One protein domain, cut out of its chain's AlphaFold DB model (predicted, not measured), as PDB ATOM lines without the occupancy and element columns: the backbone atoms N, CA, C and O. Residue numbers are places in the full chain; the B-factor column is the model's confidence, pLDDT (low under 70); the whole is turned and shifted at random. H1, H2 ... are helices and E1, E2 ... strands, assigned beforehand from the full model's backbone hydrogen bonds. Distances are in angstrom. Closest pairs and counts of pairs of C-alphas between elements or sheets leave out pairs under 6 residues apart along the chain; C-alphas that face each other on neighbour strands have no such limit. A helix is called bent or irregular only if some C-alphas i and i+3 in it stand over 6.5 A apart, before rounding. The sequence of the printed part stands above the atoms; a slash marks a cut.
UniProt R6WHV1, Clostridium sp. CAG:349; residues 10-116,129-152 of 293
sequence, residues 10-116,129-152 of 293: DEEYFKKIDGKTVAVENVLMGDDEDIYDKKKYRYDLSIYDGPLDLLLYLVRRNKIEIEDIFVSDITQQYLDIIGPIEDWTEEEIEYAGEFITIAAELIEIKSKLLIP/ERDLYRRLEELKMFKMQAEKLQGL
ATOM      1  N   ASP A  10     -34.549   9.318 -47.519       53.09
ATOM      2  CA  ASP A  10     -33.993   9.958 -46.356       53.09
ATOM      3  C   ASP A  10     -34.783   9.545 -45.074       53.09
ATOM      4  O   ASP A  10     -34.213   9.496 -43.995       53.09
ATOM      5  N   GLU A  11     -36.082   9.185 -45.132       52.66
ATOM      6  CA  GLU A  11     -36.858   8.786 -43.929       52.66
ATOM      7  C   GLU A  11     -36.396   7.450 -43.327       52.66
ATOM      8  O   GLU A  11     -36.619   7.193 -42.142       52.66
ATOM      9  N   GLU A  12     -35.747   6.602 -44.121       54.09
ATOM     10  CA  GLU A  12     -35.322   5.257 -43.734       54.09
ATOM     11  C   GLU A  12     -33.955   5.262 -43.028       54.09
ATOM     12  O   GLU A  12     -33.775   4.556 -42.033       54.09
ATOM     13  N   TYR A  13     -33.025   6.123 -43.466       54.38
ATOM     14  CA  TYR A  13     -31.745   6.375 -42.790       54.38
ATOM     15  C   TYR A  13     -31.952   6.931 -41.374       54.38
ATOM     16  O   TYR A  13     -31.434   6.385 -40.400       54.38
ATOM     17  N   PHE A  14     -32.791   7.960 -41.224       52.41
ATOM     18  CA  PHE A  14     -32.986   8.608 -39.923       52.41
ATOM     19  C   PHE A  14     -33.857   7.796 -38.955       52.41
ATOM     20  O   PHE A  14     -33.663   7.917 -37.751       52.41
ATOM     21  N   LYS A  15     -34.722   6.882 -39.431       54.66
ATOM     22  CA  LYS A  15     -35.375   5.882 -38.557       54.66
ATOM     23  C   LYS A  15     -34.374   4.963 -37.847       54.66
ATOM     24  O   LYS A  15     -34.656   4.506 -36.743       54.66
ATOM     25  N   LYS A  16     -33.217   4.679 -38.462       52.47
ATOM     26  CA  LYS A  16     -32.141   3.898 -37.823       52.47
ATOM     27  C   LYS A  16     -31.394   4.701 -36.757       52.47
ATOM     28  O   LYS A  16     -30.927   4.100 -35.794       52.47
ATOM     29  N   ILE A  17     -31.292   6.021 -36.926       48.56
ATOM     30  CA  ILE A  17     -30.691   6.938 -35.944       48.56
ATOM     31  C   ILE A  17     -31.648   7.155 -34.768       48.56
ATOM     32  O   ILE A  17     -31.221   7.040 -33.629       48.56
ATOM     33  N   ASP A  18     -32.948   7.327 -35.026       50.78
ATOM     34  CA  ASP A  18     -33.976   7.488 -33.982       50.78
ATOM     35  C   ASP A  18     -34.053   6.275 -33.032       50.78
ATOM     36  O   ASP A  18     -34.336   6.420 -31.848       50.78
ATOM     37  N   GLY A  19     -33.749   5.070 -33.533       47.41
ATOM     38  CA  GLY A  19     -33.630   3.855 -32.717       47.41
ATOM     39  C   GLY A  19     -32.334   3.753 -31.896       47.41
ATOM     40  O   GLY A  19     -32.231   2.866 -31.051       47.41
ATOM     41  N   LYS A  20     -31.351   4.628 -32.149       45.47
ATOM     42  CA  LYS A  20     -30.064   4.730 -31.440       45.47
ATOM     43  C   LYS A  20     -29.961   5.966 -30.544       45.47
ATOM     44  O   LYS A  20     -28.980   6.076 -29.816       45.47
ATOM     45  N   THR A  21     -30.933   6.878 -30.578       42.69
ATOM     46  CA  THR A  21     -30.959   8.060 -29.711       42.69
ATOM     47  C   THR A  21     -31.119   7.617 -28.258       42.69
ATOM     48  O   THR A  21     -32.227   7.402 -27.770       42.69
ATOM     49  N   VAL A  22     -30.002   7.447 -27.553       43.25
ATOM     50  CA  VAL A  22     -30.014   7.200 -26.114       43.25
ATOM     51  C   VAL A  22     -30.309   8.538 -25.442       43.25
ATOM     52  O   VAL A  22     -29.428   9.376 -25.274       43.25
ATOM     53  N   ALA A  23     -31.572   8.763 -25.087       42.38
ATOM     54  CA  ALA A  23     -31.885   9.678 -24.002       42.38
ATOM     55  C   ALA A  23     -31.373   9.002 -22.727       42.38
ATOM     56  O   ALA A  23     -31.999   8.060 -22.241       42.38
ATOM     57  N   VAL A  24     -30.202   9.404 -22.231       38.47
ATOM     58  CA  VAL A  24     -29.711   8.885 -20.953       38.47
ATOM     59  C   VAL A  24     -30.619   9.475 -19.873       38.47
ATOM     60  O   VAL A  24     -30.557  10.665 -19.563       38.47
ATOM     61  N   GLU A  25     -31.537   8.654 -19.367       34.53
ATOM     62  CA  GLU A  25     -32.403   8.975 -18.238       34.53
ATOM     63  C   GLU A  25     -31.555   8.863 -16.966       34.53
ATOM     64  O   GLU A  25     -31.386   7.781 -16.405       34.53
ATOM     65  N   ASN A  26     -30.957   9.972 -16.526       33.88
ATOM     66  CA  ASN A  26     -30.316  10.005 -15.217       33.88
ATOM     67  C   ASN A  26     -31.410  10.035 -14.142       33.88
ATOM     68  O   ASN A  26     -31.989  11.077 -13.843       33.88
ATOM     69  N   VAL A  27     -31.693   8.865 -13.568       31.08
ATOM     70  CA  VAL A  27     -32.435   8.728 -12.313       31.08
ATOM     71  C   VAL A  27     -31.530   9.238 -11.193       31.08
ATOM     72  O   VAL A  27     -30.646   8.522 -10.725       31.08
ATOM     73  N   LEU A  28     -31.734  10.482 -10.761       31.08
ATOM     74  CA  LEU A  28     -31.229  10.930  -9.468       31.08
ATOM     75  C   LEU A  28     -32.085  10.258  -8.387       31.08
ATOM     76  O   LEU A  28     -33.238  10.622  -8.175       31.08
ATOM     77  N   MET A  29     -31.530   9.231  -7.740       33.53
ATOM     78  CA  MET A  29     -32.025   8.762  -6.449       33.53
ATOM     79  C   MET A  29     -31.422   9.655  -5.366       33.53
ATOM     80  O   MET A  29     -30.221   9.595  -5.107       33.53
ATOM     81  N   GLY A  30     -32.265  10.472  -4.750       31.88
ATOM     82  CA  GLY A  30     -31.964  11.240  -3.553       31.88
ATOM     83  C   GLY A  30     -33.282  11.654  -2.920       31.88
ATOM     84  O   GLY A  30     -34.034  12.411  -3.527       31.88
ATOM     85  N   ASP A  31     -33.580  11.084  -1.756       40.94
ATOM     86  CA  ASP A  31     -34.715  11.478  -0.930       40.94
ATOM     87  C   ASP A  31     -34.478  12.911  -0.448       40.94
ATOM     88  O   ASP A  31     -33.580  13.125   0.357       40.94
ATOM     89  N   ASP A  32     -35.228  13.873  -0.979       35.78
ATOM     90  CA  ASP A  32     -35.747  15.025  -0.242       35.78
ATOM     91  C   ASP A  32     -36.793  15.753  -1.107       35.78
ATOM     92  O   ASP A  32     -36.655  15.901  -2.324       35.78
ATOM     93  N   GLU A  33     -37.901  16.114  -0.462       43.75
ATOM     94  CA  GLU A  33     -39.057  16.798  -1.041       43.75
ATOM     95  C   GLU A  33     -38.679  18.204  -1.548       43.75
ATOM     96  O   GLU A  33     -37.866  18.891  -0.937       43.75
ATOM     97  N   ASP A  34     -39.342  18.627  -2.630       42.00
ATOM     98  CA  ASP A  34     -39.195  19.886  -3.381       42.00
ATOM     99  C   ASP A  34     -38.084  19.917  -4.446       42.00
ATOM    100  O   ASP A  34     -36.934  20.184  -4.139       42.00
ATOM    101  N   ILE A  35     -38.462  19.748  -5.724       36.00
ATOM    102  CA  ILE A  35     -38.067  20.576  -6.888       36.00
ATOM    103  C   ILE A  35     -38.890  20.093  -8.103       36.00
ATOM    104  O   ILE A  35     -38.944  18.905  -8.419       36.00
ATOM    105  N   TYR A  36     -39.543  21.020  -8.812       38.69
ATOM    106  CA  TYR A  36     -40.089  20.779 -10.153       38.69
ATOM    107  C   TYR A  36     -38.916  20.589 -11.125       38.69
ATOM    108  O   TYR A  36     -38.536  21.534 -11.815       38.69
ATOM    109  N   ASP A  37     -38.300  19.405 -11.140       37.75
ATOM    110  CA  ASP A  37     -37.083  19.216 -11.922       37.75
ATOM    111  C   ASP A  37     -37.421  18.881 -13.376       37.75
ATOM    112  O   ASP A  37     -38.093  17.900 -13.716       37.75
ATOM    113  N   LYS A  38     -36.995  19.780 -14.255       41.69
ATOM    114  CA  LYS A  38     -37.162  19.703 -15.700       41.69
ATOM    115  C   LYS A  38     -36.294  18.529 -16.151       41.69
ATOM    116  O   LYS A  38     -35.079  18.663 -16.129       41.69
ATOM    117  N   LYS A  39     -36.900  17.385 -16.514       44.25
ATOM    118  CA  LYS A  39     -36.190  16.164 -16.963       44.25
ATOM    119  C   LYS A  39     -34.932  16.528 -17.765       44.25
ATOM    120  O   LYS A  39     -35.041  17.024 -18.887       44.25
ATOM    121  N   LYS A  40     -33.754  16.322 -17.166       47.12
ATOM    122  CA  LYS A  40     -32.465  16.667 -17.771       47.12
ATOM    123  C   LYS A  40     -32.082  15.530 -18.712       47.12
ATOM    124  O   LYS A  40     -31.685  14.453 -18.277       47.12
ATOM    125  N   TYR A  41     -32.294  15.742 -20.006       53.28
ATOM    126  CA  TYR A  41     -31.930  14.779 -21.039       53.28
ATOM    127  C   TYR A  41     -30.453  14.952 -21.376       53.28
ATOM    128  O   TYR A  41     -30.050  16.017 -21.836       53.28
ATOM    129  N   ARG A  42     -29.653  13.906 -21.160       53.41
ATOM    130  CA  ARG A  42     -28.278  13.858 -21.655       53.41
ATOM    131  C   ARG A  42     -28.274  13.095 -22.978       53.41
ATOM    132  O   ARG A  42     -28.684  11.935 -23.032       53.41
ATOM    133  N   TYR A  43     -27.875  13.787 -24.039       62.31
ATOM    134  CA  TYR A  43     -27.799  13.246 -25.390       62.31
ATOM    135  C   TYR A  43     -26.384  12.745 -25.661       62.31
ATOM    136  O   TYR A  43     -25.413  13.447 -25.386       62.31
ATOM    137  N   ASP A  44     -26.274  11.542 -26.212       67.06
ATOM    138  CA  ASP A  44     -25.002  11.031 -26.711       67.06
ATOM    139  C   ASP A  44     -24.696  11.668 -28.076       67.06
ATOM    140  O   ASP A  44     -25.412  11.437 -29.051       67.06
ATOM    141  N   LEU A  45     -23.652  12.498 -28.138       73.38
ATOM    142  CA  LEU A  45     -23.217  13.161 -29.371       73.38
ATOM    143  C   LEU A  45     -22.425  12.225 -30.295       73.38
ATOM    144  O   LEU A  45     -22.299  12.516 -31.484       73.38
ATOM    145  N   SER A  46     -21.927  11.091 -29.790       69.50
ATOM    146  CA  SER A  46     -21.102  10.150 -30.563       69.50
ATOM    147  C   SER A  46     -21.866   9.416 -31.670       69.50
ATOM    148  O   SER A  46     -21.263   8.833 -32.568       69.50
ATOM    149  N   ILE A  47     -23.201   9.465 -31.639       74.56
ATOM    150  CA  ILE A  47     -24.057   8.847 -32.657       74.56
ATOM    151  C   ILE A  47     -24.132   9.655 -33.959       74.56
ATOM    152  O   ILE A  47     -24.647   9.137 -34.952       74.56
ATOM    153  N   TYR A  48     -23.675  10.910 -33.945       80.31
ATOM    154  CA  TYR A  48     -23.710  11.814 -35.091       80.31
ATOM    155  C   TYR A  48     -22.325  11.941 -35.718       80.31
ATOM    156  O   TYR A  48     -21.324  12.052 -35.011       80.31
ATOM    157  N   ASP A  49     -22.275  12.024 -37.050       82.06
ATOM    158  CA  ASP A  49     -21.037  12.277 -37.797       82.06
ATOM    159  C   ASP A  49     -20.697  13.789 -37.782       82.06
ATOM    160  O   ASP A  49     -20.527  14.419 -38.829       82.06
ATOM    161  N   GLY A  50     -20.676  14.392 -36.589       87.31
ATOM    162  CA  GLY A  50     -20.382  15.809 -36.357       87.31
ATOM    163  C   GLY A  50     -21.605  16.738 -36.212       87.31
ATOM    164  O   GLY A  50     -22.764  16.312 -36.301       87.31
ATOM    165  N   PRO A  51     -21.371  18.045 -35.992       89.31
ATOM    166  CA  PRO A  51     -22.418  19.000 -35.609       89.31
ATOM    167  C   PRO A  51     -23.378  19.385 -36.738       89.31
ATOM    168  O   PRO A  51     -24.567  19.614 -36.503       89.31
ATOM    169  N   LEU A  52     -22.894  19.413 -37.981       90.94
ATOM    170  CA  LEU A  52     -23.742  19.659 -39.149       90.94
ATOM    171  C   LEU A  52     -24.723  18.502 -39.388       90.94
ATOM    172  O   LEU A  52     -25.846  18.734 -39.835       90.94
ATOM    173  N   ASP A  53     -24.330  17.268 -39.056       88.00
ATOM    174  CA  ASP A  53     -25.202  16.093 -39.150       88.00
ATOM    175  C   ASP A  53     -26.323  16.153 -38.104       88.00
ATOM    176  O   ASP A  53     -27.489  15.902 -38.418       88.00
ATOM    177  N   LEU A  54     -25.997  16.594 -36.882       87.12
ATOM    178  CA  LEU A  54     -26.985  16.870 -35.839       87.12
ATOM    179  C   LEU A  54     -27.983  17.956 -36.274       87.12
ATOM    180  O   LEU A  54     -29.194  17.766 -36.152       87.12
ATOM    181  N   LEU A  55     -27.508  19.076 -36.828       88.88
ATOM    182  CA  LEU A  55     -28.392  20.125 -37.351       88.88
ATOM    183  C   LEU A  55     -29.298  19.606 -38.468       88.88
ATOM    184  O   LEU A  55     -30.505  19.855 -38.452       88.88
ATOM    185  N   LEU A  56     -28.743  18.836 -39.405       87.12
ATOM    186  CA  LEU A  56     -29.509  18.239 -40.495       87.12
ATOM    187  C   LEU A  56     -30.590  17.279 -39.970       87.12
ATOM    188  O   LEU A  56     -31.716  17.279 -40.479       87.12
ATOM    189  N   TYR A  57     -30.284  16.505 -38.924       84.56
ATOM    190  CA  TYR A  57     -31.259  15.673 -38.219       84.56
ATOM    191  C   TYR A  57     -32.382  16.514 -37.593       84.56
ATOM    192  O   TYR A  57     -33.556  16.194 -37.791       84.56
ATOM    193  N   LEU A  58     -32.060  17.606 -36.891       84.56
ATOM    194  CA  LEU A  58     -33.057  18.472 -36.248       84.56
ATOM    195  C   LEU A  58     -33.980  19.165 -37.261       84.56
ATOM    196  O   LEU A  58     -35.201  19.156 -37.081       84.56
ATOM    197  N   VAL A  59     -33.423  19.703 -38.352       84.44
ATOM    198  CA  VAL A  59     -34.184  20.297 -39.472       84.44
ATOM    199  C   VAL A  59     -35.199  19.304 -40.014       84.44
ATOM    200  O   VAL A  59     -36.390  19.595 -40.165       84.44
ATOM    201  N   ARG A  60     -34.735  18.079 -40.244       77.00
ATOM    202  CA  ARG A  60     -35.562  17.009 -40.767       77.00
ATOM    203  C   ARG A  60     -36.645  16.569 -39.782       77.00
ATOM    204  O   ARG A  60     -37.796  16.406 -40.188       77.00
ATOM    205  N   ARG A  61     -36.295  16.354 -38.509       80.88
ATOM    206  CA  ARG A  61     -37.220  15.902 -37.458       80.88
ATOM    207  C   ARG A  61     -38.388  16.872 -37.297       80.88
ATOM    208  O   ARG A  61     -39.530  16.432 -37.181       80.88
ATOM    209  N   ASN A  62     -38.106  18.171 -37.357       78.69
ATOM    210  CA  ASN A  62     -39.118  19.220 -37.276       78.69
ATOM    211  C   ASN A  62     -39.838  19.484 -38.614       78.69
ATOM    212  O   ASN A  62     -40.839  20.193 -38.628       78.69
ATOM    213  N   LYS A  63     -39.396  18.860 -39.720       80.19
ATOM    214  CA  LYS A  63     -39.939  19.016 -41.086       80.19
ATOM    215  C   LYS A  63     -39.901  20.460 -41.591       80.19
ATOM    216  O   LYS A  63     -40.850  20.923 -42.222       80.19
ATOM    217  N   ILE A  64     -38.801  21.141 -41.307       81.12
ATOM    218  CA  ILE A  64     -38.566  22.546 -41.647       81.12
ATOM    219  C   ILE A  64     -37.551  22.617 -42.803       81.12
ATOM    220  O   ILE A  64     -36.834  21.642 -43.060       81.12
ATOM    221  N   GLU A  65     -37.524  23.721 -43.554       82.94
ATOM    222  CA  GLU A  65     -36.511  23.946 -44.593       82.94
ATOM    223  C   GLU A  65     -35.180  24.415 -43.970       82.94
ATOM    224  O   GLU A  65     -35.146  24.961 -42.870       82.94
ATOM    225  N   ILE A  66     -34.050  24.176 -44.646       83.69
ATOM    226  CA  ILE A  66     -32.723  24.578 -44.128       83.69
ATOM    227  C   ILE A  66     -32.643  26.109 -43.979       83.69
ATOM    228  O   ILE A  66     -32.055  26.602 -43.023       83.69
ATOM    229  N   GLU A  67     -33.299  26.843 -44.879       83.06
ATOM    230  CA  GLU A  67     -33.386  28.311 -44.864       83.06
ATOM    231  C   GLU A  67     -34.162  28.857 -43.644       83.06
ATOM    232  O   GLU A  67     -34.047  30.033 -43.313       83.06
ATOM    233  N   ASP A  68     -34.910  28.009 -42.931       83.00
ATOM    234  CA  ASP A  68     -35.768  28.402 -41.808       83.00
ATOM    235  C   ASP A  68     -35.148  28.080 -40.429       83.00
ATOM    236  O   ASP A  68     -35.804  28.208 -39.390       83.00
ATOM    237  N   ILE A  69     -33.882  27.642 -40.366       81.75
ATOM    238  CA  ILE A  69     -33.226  27.202 -39.113       81.75
ATOM    239  C   ILE A  69     -33.239  28.288 -38.027       81.75
ATOM    240  O   ILE A  69     -33.511  27.991 -36.861       81.75
ATOM    241  N   PHE A  70     -32.970  29.540 -38.401       80.38
ATOM    242  CA  PHE A  70     -32.790  30.643 -37.449       80.38
ATOM    243  C   PHE A  70     -34.096  31.266 -36.958       80.38
ATOM    244  O   PHE A  70     -34.143  31.812 -35.853       80.38
ATOM    245  N   VAL A  71     -35.155  31.168 -37.760       72.94
ATOM    246  CA  VAL A  71     -36.501  31.652 -37.416       72.94
ATOM    247  C   VAL A  71     -37.350  30.585 -36.720       72.94
ATOM    248  O   VAL A  71     -38.417  30.893 -36.195       72.94
ATOM    249  N   SER A  72     -36.878  29.337 -36.693       77.06
ATOM    250  CA  SER A  72     -37.532  28.214 -36.025       77.06
ATOM    251  C   SER A  72     -36.882  27.854 -34.686       77.06
ATOM    252  O   SER A  72     -35.812  28.342 -34.311       77.06
ATOM    253  N   ASP A  73     -37.515  26.928 -33.964       81.94
ATOM    254  CA  ASP A  73     -37.033  26.439 -32.669       81.94
ATOM    255  C   ASP A  73     -35.778  25.550 -32.774       81.94
ATOM    256  O   ASP A  73     -35.235  25.136 -31.751       81.94
ATOM    257  N   ILE A  74     -35.281  25.250 -33.983       84.19
ATOM    258  CA  ILE A  74     -34.140  24.342 -34.205       84.19
ATOM    259  C   ILE A  74     -32.883  24.847 -33.505       84.19
ATOM    260  O   ILE A  74     -32.181  24.069 -32.863       84.19
ATOM    261  N   THR A  75     -32.620  26.153 -33.594       85.31
ATOM    262  CA  THR A  75     -31.450  26.759 -32.951       85.31
ATOM    263  C   THR A  75     -31.482  26.532 -31.438       85.31
ATOM    264  O   THR A  75     -30.469  26.194 -30.836       85.31
ATOM    265  N   GLN A  76     -32.665  26.655 -30.823       86.00
ATOM    266  CA  GLN A  76     -32.838  26.392 -29.396       86.00
ATOM    267  C   GLN A  76     -32.682  24.902 -29.085       86.00
ATOM    268  O   GLN A  76     -31.989  24.560 -28.139       86.00
ATOM    269  N   GLN A  77     -33.249  24.016 -29.907       85.12
ATOM    270  CA  GLN A  77     -33.105  22.566 -29.731       85.12
ATOM    271  C   GLN A  77     -31.640  22.115 -29.799       85.12
ATOM    272  O   GLN A  77     -31.227  21.260 -29.023       85.12
ATOM    273  N   TYR A  78     -30.844  22.696 -30.700       87.88
ATOM    274  CA  TYR A  78     -29.410  22.425 -30.791       87.88
ATOM    275  C   TYR A  78     -28.672  22.873 -29.520       87.88
ATOM    276  O   TYR A  78     -27.889  22.112 -28.951       87.88
ATOM    277  N   LEU A  79     -28.971  24.081 -29.029       85.44
ATOM    278  CA  LEU A  79     -28.405  24.600 -27.783       85.44
ATOM    279  C   LEU A  79     -28.868  23.816 -26.553       85.44
ATOM    280  O   LEU A  79     -28.082  23.653 -25.634       85.44
ATOM    281  N   ASP A  80     -30.090  23.288 -26.528       83.88
ATOM    282  CA  ASP A  80     -30.587  22.463 -25.422       83.88
ATOM    283  C   ASP A  80     -29.877  21.098 -25.361       83.88
ATOM    284  O   ASP A  80     -29.717  20.531 -24.282       83.88
ATOM    285  N   ILE A  81     -29.428  20.575 -26.509       80.19
ATOM    286  CA  ILE A  81     -28.650  19.329 -26.598       80.19
ATOM    287  C   ILE A  81     -27.216  19.532 -26.084       80.19
ATOM    288  O   ILE A  81     -26.683  18.654 -25.408       80.19
ATOM    289  N   ILE A  82     -26.604  20.683 -26.380       80.88
ATOM    290  CA  ILE A  82     -25.221  21.022 -25.981       80.88
ATOM    291  C   ILE A  82     -25.156  21.668 -24.592       80.88
ATOM    292  O   ILE A  82     -24.159  21.548 -23.889       80.88
ATOM    293  N   GLY A  83     -26.228  22.342 -24.181       70.75
ATOM    294  CA  GLY A  83     -26.341  23.173 -22.985       70.75
ATOM    295  C   GLY A  83     -25.976  22.524 -21.645       70.75
ATOM    296  O   GLY A  83     -25.525  23.261 -20.772       70.75
ATOM    297  N   PRO A  84     -26.066  21.193 -21.442       69.25
ATOM    298  CA  PRO A  84     -25.526  20.525 -20.252       69.25
ATOM    299  C   PRO A  84     -23.988  20.532 -20.147       69.25
ATOM    300  O   PRO A  84     -23.430  19.701 -19.436       69.25
ATOM    301  N   ILE A  85     -23.305  21.438 -20.851       66.25
ATOM    302  CA  ILE A  85     -21.847  21.516 -20.979       66.25
ATOM    303  C   ILE A  85     -21.117  21.677 -19.648       66.25
ATOM    304  O   ILE A  85     -19.983  21.235 -19.506       66.25
ATOM    305  N   GLU A  86     -21.777  22.292 -18.664       62.31
ATOM    306  CA  GLU A  86     -21.252  22.479 -17.308       62.31
ATOM    307  C   GLU A  86     -21.045  21.145 -16.571       62.31
ATOM    308  O   GLU A  86     -20.251  21.081 -15.636       62.31
ATOM    309  N   ASP A  87     -21.721  20.078 -17.011       68.81
ATOM    310  CA  ASP A  87     -21.609  18.733 -16.442       68.81
ATOM    311  C   ASP A  87     -20.618  17.835 -17.209       68.81
ATOM    312  O   ASP A  87     -20.514  16.643 -16.901       68.81
ATOM    313  N   TRP A  88     -19.952  18.351 -18.249       72.19
ATOM    314  CA  TRP A  88     -19.068  17.555 -19.103       72.19
ATOM    315  C   TRP A  88     -17.672  17.413 -18.491       72.19
ATOM    316  O   TRP A  88     -17.138  18.335 -17.874       72.19
ATOM    317  N   THR A  89     -17.061  16.243 -18.672       71.94
ATOM    318  CA  THR A  89     -15.649  16.020 -18.323       71.94
ATOM    319  C   THR A  89     -14.717  16.729 -19.317       71.94
ATOM    320  O   THR A  89     -15.128  17.088 -20.419       71.94
ATOM    321  N   GLU A  90     -13.438  16.919 -18.967       72.69
ATOM    322  CA  GLU A  90     -12.450  17.530 -19.882       72.69
ATOM    323  C   GLU A  90     -12.349  16.780 -21.226       72.69
ATOM    324  O   GLU A  90     -12.301  17.414 -22.278       72.69
ATOM    325  N   GLU A  91     -12.404  15.444 -21.204       68.81
ATOM    326  CA  GLU A  91     -12.384  14.601 -22.411       68.81
ATOM    327  C   GLU A  91     -13.642  14.791 -23.279       68.81
ATOM    328  O   GLU A  91     -13.571  14.814 -24.508       68.81
ATOM    329  N   GLU A  92     -14.808  14.959 -22.648       68.50
ATOM    330  CA  GLU A  92     -16.080  15.198 -23.340       68.50
ATOM    331  C   GLU A  92     -16.116  16.585 -23.992       68.50
ATOM    332  O   GLU A  92     -16.633  16.732 -25.100       68.50
ATOM    333  N   ILE A  93     -15.519  17.590 -23.344       72.00
ATOM    334  CA  ILE A  93     -15.366  18.940 -23.899       72.00
ATOM    335  C   ILE A  93     -14.427  18.925 -25.110       72.00
ATOM    336  O   ILE A  93     -14.735  19.562 -26.119       72.00
ATOM    337  N   GLU A  94     -13.314  18.188 -25.045       72.19
ATOM    338  CA  GLU A  94     -12.381  18.062 -26.170       72.19
ATOM    339  C   GLU A  94     -13.053  17.394 -27.381       72.19
ATOM    340  O   GLU A  94     -12.963  17.907 -28.498       72.19
ATOM    341  N   TYR A  95     -13.820  16.320 -27.158       70.25
ATOM    342  CA  TYR A  95     -14.606  15.665 -28.210       70.25
ATOM    343  C   TYR A  95     -15.696  16.576 -28.794       70.25
ATOM    344  O   TYR A  95     -15.992  16.536 -29.989       70.25
ATOM    345  N   ALA A  96     -16.300  17.426 -27.965       77.50
ATOM    346  CA  ALA A  96     -17.412  18.271 -28.368       77.50
ATOM    347  C   ALA A  96     -17.010  19.676 -28.856       77.50
ATOM    348  O   ALA A  96     -17.887  20.492 -29.155       77.50
ATOM    349  N   GLY A  97     -15.714  19.972 -29.001       84.25
ATOM    350  CA  GLY A  97     -15.223  21.285 -29.439       84.25
ATOM    351  C   GLY A  97     -15.832  21.771 -30.764       84.25
ATOM    352  O   GLY A  97     -16.203  22.942 -30.898       84.25
ATOM    353  N   GLU A  98     -16.030  20.869 -31.729       87.00
ATOM    354  CA  GLU A  98     -16.685  21.192 -33.005       87.00
ATOM    355  C   GLU A  98     -18.168  21.564 -32.820       87.00
ATOM    356  O   GLU A  98     -18.671  22.486 -33.465       87.00
ATOM    357  N   PHE A  99     -18.866  20.903 -31.893       88.06
ATOM    358  CA  PHE A  99     -20.270  21.186 -31.583       88.06
ATOM    359  C   PHE A  99     -20.445  22.551 -30.923       88.06
ATOM    360  O   PHE A  99     -21.364  23.288 -31.290       88.06
ATOM    361  N   ILE A 100     -19.539  22.902 -30.008       87.81
ATOM    362  CA  ILE A 100     -19.486  24.217 -29.356       87.81
ATOM    363  C   ILE A 100     -19.234  25.316 -30.385       87.81
ATOM    364  O   ILE A 100     -19.873  26.365 -30.340       87.81
ATOM    365  N   THR A 101     -18.341  25.065 -31.342       90.62
ATOM    366  CA  THR A 101     -18.030  26.021 -32.411       90.62
ATOM    367  C   THR A 101     -19.279  26.349 -33.229       90.62
ATOM    368  O   THR A 101     -19.608  27.521 -33.407       90.62
ATOM    369  N   ILE A 102     -20.038  25.328 -33.642       91.31
ATOM    370  CA  ILE A 102     -21.313  25.532 -34.342       91.31
ATOM    371  C   ILE A 102     -22.364  26.180 -33.428       91.31
ATOM    372  O   ILE A 102     -23.135  27.015 -33.890       91.31
ATOM    373  N   ALA A 103     -22.394  25.867 -32.128       89.88
ATOM    374  CA  ALA A 103     -23.300  26.531 -31.184       89.88
ATOM    375  C   ALA A 103     -23.042  28.045 -31.115       89.88
ATOM    376  O   ALA A 103     -23.985  28.835 -31.146       89.88
ATOM    377  N   ALA A 104     -21.771  28.447 -31.067       90.81
ATOM    378  CA  ALA A 104     -21.372  29.847 -31.088       90.81
ATOM    379  C   ALA A 104     -21.733  30.523 -32.423       90.81
ATOM    380  O   ALA A 104     -22.324  31.602 -32.402       90.81
ATOM    381  N   GLU A 105     -21.460  29.869 -33.560       91.62
ATOM    382  CA  GLU A 105     -21.827  30.353 -34.904       91.62
ATOM    383  C   GLU A 105     -23.346  30.576 -35.013       91.62
ATOM    384  O   GLU A 105     -23.800  31.627 -35.467       91.62
ATOM    385  N   LEU A 106     -24.158  29.645 -34.504       90.19
ATOM    386  CA  LEU A 106     -25.616  29.771 -34.491       90.19
ATOM    387  C   LEU A 106     -26.113  30.954 -33.649       90.19
ATOM    388  O   LEU A 106     -27.027  31.668 -34.068       90.19
ATOM    389  N   ILE A 107     -25.536  31.160 -32.460       89.19
ATOM    390  CA  ILE A 107     -25.876  32.295 -31.588       89.19
ATOM    391  C   ILE A 107     -25.483  33.613 -32.258       89.19
ATOM    392  O   ILE A 107     -26.263  34.565 -32.234       89.19
ATOM    393  N   GLU A 108     -24.298  33.670 -32.869       89.25
ATOM    394  CA  GLU A 108     -23.813  34.847 -33.586       89.25
ATOM    395  C   GLU A 108     -24.754  35.219 -34.736       89.25
ATOM    396  O   GLU A 108     -25.200  36.366 -34.820       89.25
ATOM    397  N   ILE A 109     -25.100  34.250 -35.588       88.31
ATOM    398  CA  ILE A 109     -25.993  34.467 -36.729       88.31
ATOM    399  C   ILE A 109     -27.385  34.888 -36.244       88.31
ATOM    400  O   ILE A 109     -27.922  35.889 -36.717       88.31
ATOM    401  N   LYS A 110     -27.949  34.201 -35.239       86.31
ATOM    402  CA  LYS A 110     -29.254  34.562 -34.663       86.31
ATOM    403  C   LYS A 110     -29.250  35.975 -34.075       86.31
ATOM    404  O   LYS A 110     -30.219  36.706 -34.244       86.31
ATOM    405  N   SER A 111     -28.169  36.374 -33.404       87.88
ATOM    406  CA  SER A 111     -28.008  37.728 -32.870       87.88
ATOM    407  C   SER A 111     -28.006  38.775 -33.988       87.88
ATOM    408  O   SER A 111     -28.772  39.734 -33.921       87.88
ATOM    409  N   LYS A 112     -27.218  38.558 -35.051       84.50
ATOM    410  CA  LYS A 112     -27.168  39.451 -36.222       84.50
ATOM    411  C   LYS A 112     -28.528  39.585 -36.911       84.50
ATOM    412  O   LYS A 112     -28.918  40.699 -37.229       84.50
ATOM    413  N   LEU A 113     -29.263  38.483 -37.067       80.50
ATOM    414  CA  LEU A 113     -30.595  38.461 -37.686       80.50
ATOM    415  C   LEU A 113     -31.675  39.190 -36.876       80.50
ATOM    416  O   LEU A 113     -32.638  39.700 -37.443       80.50
ATOM    417  N   LEU A 114     -31.551  39.219 -35.546       81.00
ATOM    418  CA  LEU A 114     -32.498  39.915 -34.669       81.00
ATOM    419  C   LEU A 114     -32.218  41.418 -34.558       81.00
ATOM    420  O   LEU A 114     -33.093  42.171 -34.125       81.00
ATOM    421  N   ILE A 115     -31.011  41.859 -34.915       81.38
ATOM    422  CA  ILE A 115     -30.648  43.273 -34.914       81.38
ATOM    423  C   ILE A 115     -31.231  43.915 -36.183       81.38
ATOM    424  O   ILE A 115     -30.920  43.467 -37.284       81.38
ATOM    425  N   PRO A 116     -32.052  44.976 -36.066       66.81
ATOM    426  CA  PRO A 116     -32.535  45.690 -37.237       66.81
ATOM    427  C   PRO A 116     -31.352  46.311 -37.990       66.81
ATOM    428  O   PRO A 116     -30.659  47.176 -37.453       66.81
ATOM    429  N   GLU A 129     -25.947  33.969 -42.442       85.31
ATOM    430  CA  GLU A 129     -26.389  32.574 -42.458       85.31
ATOM    431  C   GLU A 129     -25.986  31.773 -43.707       85.31
ATOM    432  O   GLU A 129     -26.047  30.539 -43.698       85.31
ATOM    433  N   ARG A 130     -25.581  32.431 -44.800       86.62
ATOM    434  CA  ARG A 130     -25.452  31.764 -46.106       86.62
ATOM    435  C   ARG A 130     -24.397  30.676 -46.137       86.62
ATOM    436  O   ARG A 130     -24.607  29.627 -46.749       86.62
ATOM    437  N   ASP A 131     -23.262  30.923 -45.500       88.75
ATOM    438  CA  ASP A 131     -22.187  29.941 -45.438       88.75
ATOM    439  C   ASP A 131     -22.648  28.665 -44.721       88.75
ATOM    440  O   ASP A 131     -22.335  27.561 -45.178       88.75
ATOM    441  N   LEU A 132     -23.447  28.799 -43.654       89.38
ATOM    442  CA  LEU A 132     -24.021  27.656 -42.949       89.38
ATOM    443  C   LEU A 132     -25.022  26.902 -43.833       89.38
ATOM    444  O   LEU A 132     -24.972  25.672 -43.901       89.38
ATOM    445  N   TYR A 133     -25.888  27.620 -44.554       89.00
ATOM    446  CA  TYR A 133     -26.831  27.004 -45.492       89.00
ATOM    447  C   TYR A 133     -26.114  26.193 -46.565       89.00
ATOM    448  O   TYR A 133     -26.438  25.022 -46.757       89.00
ATOM    449  N   ARG A 134     -25.081  26.767 -47.196       90.00
ATOM    450  CA  ARG A 134     -24.289  26.072 -48.218       90.00
ATOM    451  C   ARG A 134     -23.687  24.775 -47.673       90.00
ATOM    452  O   ARG A 134     -23.829  23.729 -48.303       90.00
ATOM    453  N   ARG A 135     -23.067  24.814 -46.487       92.38
ATOM    454  CA  ARG A 135     -22.479  23.623 -45.845       92.38
ATOM    455  C   ARG A 135     -23.533  22.543 -45.563       92.38
ATOM    456  O   ARG A 135     -23.276  21.362 -45.795       92.38
ATOM    457  N   LEU A 136     -24.721  22.928 -45.091       90.38
ATOM    458  CA  LEU A 136     -25.819  21.992 -44.819       90.38
ATOM    459  C   LEU A 136     -26.402  21.379 -46.100       90.38
ATOM    460  O   LEU A 136     -26.703  20.183 -46.126       90.38
ATOM    461  N   GLU A 137     -26.534  22.157 -47.174       88.69
ATOM    462  CA  GLU A 137     -26.969  21.654 -48.482       88.69
ATOM    463  C   GLU A 137     -25.959  20.680 -49.094       88.69
ATOM    464  O   GLU A 137     -26.342  19.608 -49.580       88.69
ATOM    465  N   GLU A 138     -24.668  21.015 -49.039       92.00
ATOM    466  CA  GLU A 138     -23.582  20.148 -49.493       92.00
ATOM    467  C   GLU A 138     -23.572  18.832 -48.713       92.00
ATOM    468  O   GLU A 138     -23.575  17.755 -49.317       92.00
ATOM    469  N   LEU A 139     -23.646  18.893 -47.378       90.69
ATOM    470  CA  LEU A 139     -23.689  17.699 -46.537       90.69
ATOM    471  C   LEU A 139     -24.912  16.831 -46.847       90.69
ATOM    472  O   LEU A 139     -24.781  15.614 -47.004       90.69
ATOM    473  N   LYS A 140     -26.093  17.442 -46.998       87.00
ATOM    474  CA  LYS A 140     -27.312  16.740 -47.420       87.00
ATOM    475  C   LYS A 140     -27.087  16.019 -48.748       87.00
ATOM    476  O   LYS A 140     -27.429  14.843 -48.873       87.00
ATOM    477  N   MET A 141     -26.485  16.690 -49.730       88.75
ATOM    478  CA  MET A 141     -26.162  16.082 -51.018       88.75
ATOM    479  C   MET A 141     -25.204  14.894 -50.854       88.75
ATOM    480  O   MET A 141     -25.467  13.830 -51.421       88.75
ATOM    481  N   PHE A 142     -24.131  15.033 -50.072       89.50
ATOM    482  CA  PHE A 142     -23.175  13.950 -49.834       89.50
ATOM    483  C   PHE A 142     -23.819  12.749 -49.147       89.50
ATOM    484  O   PHE A 142     -23.663  11.632 -49.643       89.50
ATOM    485  N   LYS A 143     -24.610  12.956 -48.086       84.31
ATOM    486  CA  LYS A 143     -25.343  11.878 -47.398       84.31
ATOM    487  C   LYS A 143     -26.282  11.143 -48.365       84.31
ATOM    488  O   LYS A 143     -26.286   9.915 -48.400       84.31
ATOM    489  N   MET A 144     -26.987  11.866 -49.244       82.94
ATOM    490  CA  MET A 144     -27.842  11.251 -50.272       82.94
ATOM    491  C   MET A 144     -27.059  10.416 -51.298       82.94
ATOM    492  O   MET A 144     -27.559   9.398 -51.781       82.94
ATOM    493  N   GLN A 145     -25.860  10.849 -51.698       87.75
ATOM    494  CA  GLN A 145     -25.031  10.073 -52.628       87.75
ATOM    495  C   GLN A 145     -24.380   8.872 -51.937       87.75
ATOM    496  O   GLN A 145     -24.349   7.792 -52.524       87.75
ATOM    497  N   ALA A 146     -23.933   9.033 -50.692       86.56
ATOM    498  CA  ALA A 146     -23.396   7.956 -49.870       86.56
ATOM    499  C   ALA A 146     -24.428   6.836 -49.674       86.56
ATOM    500  O   ALA A 146     -24.100   5.673 -49.877       86.56
ATOM    501  N   GLU A 147     -25.691   7.167 -49.397       82.25
ATOM    502  CA  GLU A 147     -26.764   6.171 -49.271       82.25
ATOM    503  C   GLU A 147     -27.024   5.422 -50.590       82.25
ATOM    504  O   GLU A 147     -27.172   4.196 -50.613       82.25
ATOM    505  N   LYS A 148     -27.039   6.132 -51.728       84.31
ATOM    506  CA  LYS A 148     -27.149   5.481 -53.046       84.31
ATOM    507  C   LYS A 148     -25.982   4.533 -53.302       84.31
ATOM    508  O   LYS A 148     -26.195   3.464 -53.869       84.31
ATOM    509  N   LEU A 149     -24.774   4.928 -52.904       85.88
ATOM    510  CA  LEU A 149     -23.569   4.127 -53.072       85.88
ATOM    511  C   LEU A 149     -23.573   2.909 -52.141       85.88
ATOM    512  O   LEU A 149     -23.252   1.816 -52.589       85.88
ATOM    513  N   GLN A 150     -24.044   3.066 -50.903       83.56
ATOM    514  CA  GLN A 150     -24.258   1.968 -49.962       83.56
ATOM    515  C   GLN A 150     -25.245   0.933 -50.521       83.56
ATOM    516  O   GLN A 150     -25.024  -0.266 -50.410       83.56
ATOM    517  N   GLY A 151     -26.309   1.365 -51.206       80.31
ATOM    518  CA  GLY A 151     -27.220   0.443 -51.895       80.31
ATOM    519  C   GLY A 151     -26.576  -0.340 -53.052       80.31
ATOM    520  O   GLY A 151     -27.084  -1.390 -53.442       80.31
ATOM    521  N   LEU A 152     -25.470   0.162 -53.612       81.00
ATOM    522  CA  LEU A 152     -24.671  -0.515 -54.640       81.00
ATOM    523  C   LEU A 152     -23.550  -1.371 -54.037       81.00
ATOM    524  O   LEU A 152     -23.007  -2.235 -54.734       81.00
TER     525      LEU A 152
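Overview. This is residues 10 to 116 and 129 to 152 of the 293 residues of a protein of Clostridium sp. CAG:349 (UniProt R6WHV1). Helix H2 sits in the middle of a cluster of crossed helices, between the long H6, which crosses it, and H3, while H5 packs on H3 and on residues 51 to 52 of H2. A small hairpin of strands E1 and E2 has a long loop whose residues 28 to 38 stick out as an arm. The printed part has 131 residues in the order H1, E1, E2, H2, H3, H4, H5, H6, mostly helix, with the antiparallel sheet E1 - E2. It is only just compact, close to loose, with a radius of gyration of the C-alphas of 16.8 A and spans of 54 by 47 by 29 A.

Along the chain. H1, residues 10 to 18, begins at C-alpha 10 (-33.993, 9.958, -46.356). E1 is residues 23 to 25 and E2 residues 41 to 43. H2 is residues 51 to 62, 16.8 A long. H3, residues 74 to 87, is 22.5 A long and irregular, with C-alphas 83 and 86 7.7 A apart. H4 is residues 90 to 95. H5, residues 97 to 114, is 25.9 A long. H6, residues 130 to 152, is 33.4 A long and ends at C-alpha 152 (-24.671, -0.515, -54.640).

Arrangement. The hub H2 touches H6 about perpendicular at 85 degrees, closest at the C-alphas of Leu 52 and Leu 136, 6.5 A. H2 touches H3 at a steep tilt of 51 degrees, closest at C-alphas 58 and 74, 6.3 A. H3 touches H5, closest at C-alphas 79 and 103, 6.4 A. H1 is close to but not clearly touching H2, and H4 likewise to H3. In the hairpin E1 and E2, N 24 and O 42 are 3.1 A apart, within hydrogen-bond range. Each O i to N i+4 pair is within range in H2, H4, H5 and H6, against 4 of 5 in H1 and 6 of 10 in H3.

Size, cuts and confidence. The C-alphas of Glu 33 and Leu 152, the two farthest apart, are 58.1 A apart. Residues 117 to 128 are not printed, and C-alphas 116 and 129 are 15.4 A apart across the cut. The links E1 to E2 and H2 to H3 are long. The mean pLDDT of the printed part is 72.6; 43 residues are under 70, among them residues 10 to 44.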